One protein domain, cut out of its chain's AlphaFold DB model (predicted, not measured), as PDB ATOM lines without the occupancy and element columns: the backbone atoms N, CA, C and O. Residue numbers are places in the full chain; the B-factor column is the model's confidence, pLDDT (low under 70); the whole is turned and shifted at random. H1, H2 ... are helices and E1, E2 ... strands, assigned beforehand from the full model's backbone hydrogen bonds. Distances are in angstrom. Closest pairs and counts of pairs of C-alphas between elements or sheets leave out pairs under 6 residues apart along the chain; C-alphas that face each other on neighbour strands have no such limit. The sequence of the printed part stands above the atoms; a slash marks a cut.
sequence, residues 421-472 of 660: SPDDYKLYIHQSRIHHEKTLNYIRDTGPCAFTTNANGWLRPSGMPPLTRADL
ATOM      1  N   SER A 421     -30.135 -11.624 -13.238       85.56
ATOM      2  CA  SER A 421     -30.899 -11.995 -12.042       85.56
ATOM      3  C   SER A 421     -31.463 -13.419 -12.206       85.56
ATOM      4  O   SER A 421     -31.691 -13.850 -13.343       85.56
ATOM      5  N   PRO A 422     -31.726 -14.166 -11.116       76.38
ATOM      6  CA  PRO A 422     -32.290 -15.513 -11.214       76.38
ATOM      7  C   PRO A 422     -33.606 -15.574 -12.003       76.38
ATOM      8  O   PRO A 422     -33.863 -16.568 -12.678       76.38
ATOM      9  N   ASP A 423     -34.416 -14.514 -11.963       77.25
ATOM     10  CA  ASP A 423     -35.710 -14.462 -12.648       77.25
ATOM     11  C   ASP A 423     -35.597 -13.971 -14.100       77.25
ATOM     12  O   ASP A 423     -36.237 -14.557 -14.976       77.25
ATOM     13  N   ASP A 424     -34.702 -13.017 -14.404       81.81
ATOM     14  CA  ASP A 424     -34.324 -12.721 -15.798       81.81
ATOM     15  C   ASP A 424     -33.747 -13.977 -16.481       81.81
ATOM     16  O   ASP A 424     -34.030 -14.231 -17.651       81.81
ATOM     17  N   TYR A 425     -32.970 -14.803 -15.765       78.88
ATOM     18  CA  TYR A 425     -32.405 -16.042 -16.308       78.88
ATOM     19  C   TYR A 425     -33.467 -17.124 -16.563       78.88
ATOM     20  O   TYR A 425     -33.466 -17.735 -17.633       78.88
ATOM     21  N   LYS A 426     -34.419 -17.337 -15.639       77.31
ATOM     22  CA  LYS A 426     -35.576 -18.230 -15.876       77.31
ATOM     23  C   LYS A 426     -36.359 -17.794 -17.116       77.31
ATOM     24  O   LYS A 426     -36.660 -18.626 -17.974       77.31
ATOM     25  N   LEU A 427     -36.638 -16.492 -17.234       83.44
ATOM     26  CA  LEU A 427     -37.337 -15.913 -18.379       83.44
ATOM     27  C   LEU A 427     -36.536 -16.093 -19.678       83.44
ATOM     28  O   LEU A 427     -37.100 -16.532 -20.676       83.44
ATOM     29  N   TYR A 428     -35.220 -15.859 -19.658       85.38
ATOM     30  CA  TYR A 428     -34.337 -16.104 -20.801       85.38
ATOM     31  C   TYR A 428     -34.359 -17.569 -21.256       85.38
ATOM     32  O   TYR A 428     -34.474 -17.832 -22.451       85.38
ATOM     33  N   ILE A 429     -34.293 -18.539 -20.337       82.31
ATOM     34  CA  ILE A 429     -34.337 -19.973 -20.677       82.31
ATOM     35  C   ILE A 429     -35.704 -20.377 -21.248       82.31
ATOM     36  O   ILE A 429     -35.760 -21.159 -22.199       82.31
ATOM     37  N   HIS A 430     -36.802 -19.822 -20.732       83.44
ATOM     38  CA  HIS A 430     -38.139 -20.039 -21.288       83.44
ATOM     39  C   HIS A 430     -38.266 -19.460 -22.710       83.44
ATOM     40  O   HIS A 430     -38.599 -20.199 -23.640       83.44
ATOM     41  N   GLN A 431     -37.876 -18.194 -22.909       87.75
ATOM     42  CA  GLN A 431     -37.819 -17.548 -24.228       87.75
ATOM     43  C   GLN A 431     -36.897 -18.318 -25.198       87.75
ATOM     44  O   GLN A 431     -37.250 -18.500 -26.360       87.75
ATOM     45  N   SER A 432     -35.769 -18.858 -24.718       84.88
ATOM     46  CA  SER A 432     -34.842 -19.692 -25.505       84.88
ATOM     47  C   SER A 432     -35.491 -20.991 -25.996       84.88
ATOM     48  O   SER A 432     -35.254 -21.402 -27.128       84.88
ATOM     49  N   ARG A 433     -36.304 -21.662 -25.166       82.38
ATOM     50  CA  ARG A 433     -36.995 -22.906 -25.560       82.38
ATOM     51  C   ARG A 433     -38.043 -22.644 -26.634       82.38
ATOM     52  O   ARG A 433     -38.037 -23.338 -27.645       82.38
ATOM     53  N   ILE A 434     -38.869 -21.611 -26.455       84.00
ATOM     54  CA  ILE A 434     -39.869 -21.201 -27.454       84.00
ATOM     55  C   ILE A 434     -39.173 -20.725 -28.740       84.00
ATOM     56  O   ILE A 434     -39.612 -21.068 -29.833       84.00
ATOM     57  N   HIS A 435     -38.038 -20.017 -28.641       88.44
ATOM     58  CA  HIS A 435     -37.220 -19.660 -29.806       88.44
ATOM     59  C   HIS A 435     -36.730 -20.897 -30.569       88.44
ATOM     60  O   HIS A 435     -36.866 -20.940 -31.790       88.44
ATOM     61  N   HIS A 436     -36.182 -21.905 -29.882       85.62
ATOM     62  CA  HIS A 436     -35.697 -23.128 -30.529       85.62
ATOM     63  C   HIS A 436     -36.829 -23.991 -31.097       85.62
ATOM     64  O   HIS A 436     -36.667 -24.540 -32.181       85.62
ATOM     65  N   GLU A 437     -37.988 -24.069 -30.439       84.81
ATOM     66  CA  GLU A 437     -39.153 -24.769 -30.990       84.81
ATOM     67  C   GLU A 437     -39.721 -24.034 -32.211       84.81
ATOM     68  O   GLU A 437     -39.898 -24.644 -33.260       84.81
ATOM     69  N   LYS A 438     -39.919 -22.708 -32.137       89.50
ATOM     70  CA  LYS A 438     -40.326 -21.891 -33.293       89.50
ATOM     71  C   LYS A 438     -39.313 -21.989 -34.435       89.50
ATOM     72  O   LYS A 438     -39.712 -22.034 -35.592       89.50
ATOM     73  N   THR A 439     -38.024 -22.087 -34.111       84.75
ATOM     74  CA  THR A 439     -36.936 -22.339 -35.064       84.75
ATOM     75  C   THR A 439     -37.069 -23.716 -35.713       84.75
ATOM     76  O   THR A 439     -37.085 -23.784 -36.935       84.75
ATOM     77  N   LEU A 440     -37.236 -24.797 -34.946       77.19
ATOM     78  CA  LEU A 440     -37.430 -26.151 -35.481       77.19
ATOM     79  C   LEU A 440     -38.712 -26.267 -36.314       77.19
ATOM     80  O   LEU A 440     -38.668 -26.825 -37.403       77.19
ATOM     81  N   ASN A 441     -39.819 -25.679 -35.856       81.50
ATOM     82  CA  ASN A 441     -41.077 -25.599 -36.599       81.50
ATOM     83  C   ASN A 441     -40.888 -24.800 -37.902       81.50
ATOM     84  O   ASN A 441     -41.220 -25.288 -38.972       81.50
ATOM     85  N   TYR A 442     -40.232 -23.635 -37.881       84.69
ATOM     86  CA  TYR A 442     -39.882 -22.915 -39.114       84.69
ATOM     87  C   TYR A 442     -38.966 -23.757 -40.029       84.69
ATOM     88  O   TYR A 442     -39.139 -23.768 -41.248       84.69
ATOM     89  N   ILE A 443     -38.076 -24.576 -39.462       77.19
ATOM     90  CA  ILE A 443     -37.249 -25.569 -40.171       77.19
ATOM     91  C   ILE A 443     -37.999 -26.914 -40.393       77.19
ATOM     92  O   ILE A 443     -37.394 -27.878 -40.845       77.19
ATOM     93  N   ARG A 444     -39.342 -26.978 -40.265       74.44
ATOM     94  CA  ARG A 444     -40.157 -28.187 -40.544       74.44
ATOM     95  C   ARG A 444     -41.019 -28.213 -41.824       74.44
ATOM     96  O   ARG A 444     -41.020 -29.256 -42.461       74.44
ATOM     97  N   ASP A 445     -41.671 -27.185 -42.374       74.06
ATOM     98  CA  ASP A 445     -41.802 -25.739 -42.122       74.06
ATOM     99  C   ASP A 445     -41.485 -25.034 -43.475       74.06
ATOM    100  O   ASP A 445     -41.757 -25.602 -44.526       74.06
ATOM    101  N   THR A 446     -40.781 -23.893 -43.517       68.56
ATOM    102  CA  THR A 446     -40.378 -23.210 -44.781       68.56
ATOM    103  C   THR A 446     -39.309 -23.946 -45.617       68.56
ATOM    104  O   THR A 446     -39.600 -24.493 -46.669       68.56
ATOM    105  N   GLY A 447     -38.063 -24.026 -45.138       68.69
ATOM    106  CA  GLY A 447     -36.975 -24.831 -45.722       68.69
ATOM    107  C   GLY A 447     -35.870 -25.138 -44.701       68.69
ATOM    108  O   GLY A 447     -36.023 -24.765 -43.535       68.69
ATOM    109  N   PRO A 448     -34.769 -25.797 -45.100       69.50
ATOM    110  CA  PRO A 448     -33.449 -25.526 -44.538       69.50
ATOM    111  C   PRO A 448     -33.062 -24.081 -44.888       69.50
ATOM    112  O   PRO A 448     -33.218 -23.653 -46.034       69.50
ATOM    113  N   CYS A 449     -32.588 -23.302 -43.921       69.81
ATOM    114  CA  CYS A 449     -32.385 -21.862 -44.091       69.81
ATOM    115  C   CYS A 449     -31.162 -21.358 -43.310       69.81
ATOM    116  O   CYS A 449     -30.799 -21.900 -42.270       69.81
ATOM    117  N   ALA A 450     -30.494 -20.329 -43.842       75.19
ATOM    118  CA  ALA A 450     -29.278 -19.775 -43.244       75.19
ATOM    119  C   ALA A 450     -29.579 -19.118 -41.889       75.19
ATOM    120  O   ALA A 450     -30.587 -18.428 -41.760       75.19
ATOM    121  N   PHE A 451     -28.700 -19.282 -40.902       81.88
ATOM    122  CA  PHE A 451     -28.889 -18.724 -39.560       81.88
ATOM    123  C   PHE A 451     -28.148 -17.398 -39.369       81.88
ATOM    124  O   PHE A 451     -27.042 -17.207 -39.869       81.88
ATOM    125  N   THR A 452     -28.732 -16.513 -38.567       80.19
ATOM    126  CA  THR A 452     -28.069 -15.340 -37.993       80.19
ATOM    127  C   THR A 452     -28.210 -15.365 -36.474       80.19
ATOM    128  O   THR A 452     -29.242 -15.767 -35.932       80.19
ATOM    129  N   THR A 453     -27.173 -14.941 -35.753       79.44
ATOM    130  CA  THR A 453     -27.287 -14.723 -34.308       79.44
ATOM    131  C   THR A 453     -28.053 -13.424 -34.079       79.44
ATOM    132  O   THR A 453     -27.623 -12.361 -34.527       79.44
ATOM    133  N   ASN A 454     -29.202 -13.496 -33.410       80.81
ATOM    134  CA  ASN A 454     -29.991 -12.309 -33.092       80.81
ATOM    135  C   ASN A 454     -29.347 -11.486 -31.953       80.81
ATOM    136  O   ASN A 454     -28.424 -11.942 -31.278       80.81
ATOM    137  N   ALA A 455     -29.871 -10.285 -31.694       75.12
ATOM    138  CA  ALA A 455     -29.356  -9.374 -30.662       75.12
ATOM    139  C   ALA A 455     -29.434  -9.907 -29.210       75.12
ATOM    140  O   ALA A 455     -28.919  -9.259 -28.301       75.12
ATOM    141  N   ASN A 456     -30.059 -11.068 -28.980       77.06
ATOM    142  CA  ASN A 456     -30.155 -11.719 -27.671       77.06
ATOM    143  C   ASN A 456     -29.182 -12.903 -27.526       77.06
ATOM    144  O   ASN A 456     -29.060 -13.443 -26.429       77.06
ATOM    145  N   GLY A 457     -28.487 -13.289 -28.605       74.44
ATOM    146  CA  GLY A 457     -27.531 -14.400 -28.641       74.44
ATOM    147  C   GLY A 457     -28.065 -15.711 -29.231       74.44
ATOM    148  O   GLY A 457     -27.304 -16.670 -29.322       74.44
ATOM    149  N   TRP A 458     -29.332 -15.785 -29.661       84.56
ATOM    150  CA  TRP A 458     -29.891 -17.015 -30.244       84.56
ATOM    151  C   TRP A 458     -29.638 -17.116 -31.749       84.56
ATOM    152  O   TRP A 458     -29.828 -16.145 -32.485       84.56
ATOM    153  N   LEU A 459     -29.301 -18.322 -32.216       74.62
ATOM    154  CA  LEU A 459     -29.294 -18.665 -33.638       74.62
ATOM    155  C   LEU A 459     -30.736 -18.696 -34.159       74.62
ATOM    156  O   LEU A 459     -31.535 -19.542 -33.763       74.62
ATOM    157  N   ARG A 460     -31.077 -17.756 -35.039       86.94
ATOM    158  CA  ARG A 460     -32.394 -17.597 -35.664       86.94
ATOM    159  C   ARG A 460     -32.266 -17.812 -37.175       86.94
ATOM    160  O   ARG A 460     -31.356 -17.238 -37.769       86.94
ATOM    161  N   PRO A 461     -33.157 -18.573 -37.826       88.00
ATOM    162  CA  PRO A 461     -33.154 -18.659 -39.278       88.00
ATOM    163  C   PRO A 461     -33.497 -17.311 -39.917       88.00
ATOM    164  O   PRO A 461     -34.396 -16.597 -39.467       88.00
ATOM    165  N   SER A 462     -32.790 -16.966 -40.986       83.00
ATOM    166  CA  SER A 462     -33.070 -15.789 -41.803       83.00
ATOM    167  C   SER A 462     -34.468 -15.905 -42.414       83.00
ATOM    168  O   SER A 462     -34.867 -16.979 -42.861       83.00
ATOM    169  N   GLY A 463     -35.234 -14.815 -42.379       84.38
ATOM    170  CA  GLY A 463     -36.649 -14.807 -42.766       84.38
ATOM    171  C   GLY A 463     -37.621 -15.349 -41.707       84.38
ATOM    172  O   GLY A 463     -38.804 -15.020 -41.779       84.38
ATOM    173  N   MET A 464     -37.172 -16.092 -40.683       90.50
ATOM    174  CA  MET A 464     -38.055 -16.442 -39.561       90.50
ATOM    175  C   MET A 464     -38.484 -15.149 -38.858       90.50
ATOM    176  O   MET A 464     -37.598 -14.370 -38.480       90.50
ATOM    177  N   PRO A 465     -39.787 -14.887 -38.638       88.19
ATOM    178  CA  PRO A 465     -40.225 -13.725 -37.871       88.19
ATOM    179  C   PRO A 465     -39.667 -13.774 -36.436       88.19
ATOM    180  O   PRO A 465     -39.282 -14.846 -35.956       88.19
ATOM    181  N   PRO A 466     -39.578 -12.632 -35.729       85.50
ATOM    182  CA  PRO A 466     -39.171 -12.631 -34.327       85.50
ATOM    183  C   PRO A 466     -40.141 -13.463 -33.471       85.50
ATOM    184  O   PRO A 466     -41.217 -13.874 -33.920       85.50
ATOM    185  N   LEU A 467     -39.763 -13.701 -32.215       87.25
ATOM    186  CA  LEU A 467     -40.751 -14.085 -31.211       87.25
ATOM    187  C   LEU A 467     -41.763 -12.944 -31.058       87.25
ATOM    188  O   LEU A 467     -41.383 -11.775 -30.985       87.25
ATOM    189  N   THR A 468     -43.038 -13.304 -31.048       87.06
ATOM    190  CA  THR A 468     -44.184 -12.426 -30.830       87.06
ATOM    191  C   THR A 468     -44.743 -12.665 -29.431       87.06
ATOM    192  O   THR A 468     -44.454 -13.690 -28.803       87.06
ATOM    193  N   ARG A 469     -45.593 -11.757 -28.940       80.50
ATOM    194  CA  ARG A 469     -46.299 -11.948 -27.664       80.50
ATOM    195  C   ARG A 469     -47.085 -13.270 -27.668       80.50
ATOM    196  O   ARG A 469     -47.025 -14.015 -26.697       80.50
ATOM    197  N   ALA A 470     -47.708 -13.609 -28.800       84.25
ATOM    198  CA  ALA A 470     -48.472 -14.842 -29.010       84.25
ATOM    199  C   ALA A 470     -47.625 -16.130 -29.152       84.25
ATOM    200  O   ALA A 470     -48.182 -17.230 -29.104       84.25
ATOM    201  N   ASP A 471     -46.301 -16.032 -29.328       85.88
ATOM    202  CA  ASP A 471     -45.395 -17.171 -29.128       85.88
ATOM    203  C   ASP A 471     -45.047 -17.319 -27.643       85.88
ATOM    204  O   ASP A 471     -45.092 -18.420 -27.104       85.88
ATOM    205  N   LEU A 472     -44.723 -16.206 -26.974       82.75
ATOM    206  CA  LEU A 472     -44.274 -16.184 -25.577       82.75
ATOM    207  C   LEU A 472     -45.368 -16.546 -24.562       82.75
ATOM    208  O   LEU A 472     -45.047 -16.939 -23.446       82.75
TER     209      LEU A 472
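This is residues 421 to 472 of the 660 residues of the protein "Predicted protein" of Hypocrea jecorina (strain QM6a) (UniProt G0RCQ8). A small two-stranded hairpin, E1 and E2, packs through E2 beside one long helix, H1, which makes the longest axis; the chain after the hairpin runs on to a four-residue helix, H2, next to the middle of H1. The first part of H1 sticks out: residues 421 to 427, of which 422 to 427 belong to H1, stand free. The printed part has 52 residues, with two named helices and two named strands in the order H1, E1, E2, H2, and the two strands make one antiparallel sheet, E1 - E2. The class is mostly helix. The whole is only just compact, close to loose, with a radius of gyration of the C-alphas of 11.4 A, and its outline is elongated, spanning 36 by 20 by 14 A.

The sheet is a hairpin of E1, residues 451 to 453, and E2, residues 459 to 461, antiparallel with 140 degrees between their directions. The C-alphas of Phe 451 and Pro 461 face each other at 4.3 A. N 452 and O 460 are within hydrogen-bond range at 2.8 A, and so are N 460 and O 452, at 2.8 A. H1, residues 422 to 445, has its closest C-alphas to E2 at Thr 439 and Arg 460, 6.6 A apart. Between H1 and the sheet, 15 pairs of C-alphas within 10 A fall to E2 and 1 to E1, made by residues 432 to 443 of H1. H2, residues 469 to 472, and H1 only just touch, with 3 pairs of C-alphas within 8 A, the closest being the C-alphas of Gln 431 and Leu 472 at 6.7 A; H1 touches H2 with residues 431 to 434 alone. E1 and H2 are apart. In H1, 19 of 20 O i to N i+4 pairs are within hydrogen-bond range; H2 is too short for such a pair, and its one O i to N i+3 pair is within range.

E1 and E2 have three residues each, and C-alpha 451, where E1 begins, is at (-28.889, -18.724, -39.560). H1 has 24 residues and measures 33.9 A from C-alpha 422, at (-32.290, -15.513, -11.214), to C-alpha 445. H2 has four residues and ends at C-alpha 472, at (-44.274, -16.184, -25.577).

The two C-alphas farthest apart are those of Ser 421 and Gly 447, at 36.6 A. The printed part has no cut. The links from H1 to E1 and from E1 to E2 are tight, the link from E2 to H2 is short, and no link is long. The mean pLDDT of the printed part is 81.3, and residues 446 to 449 are under 70.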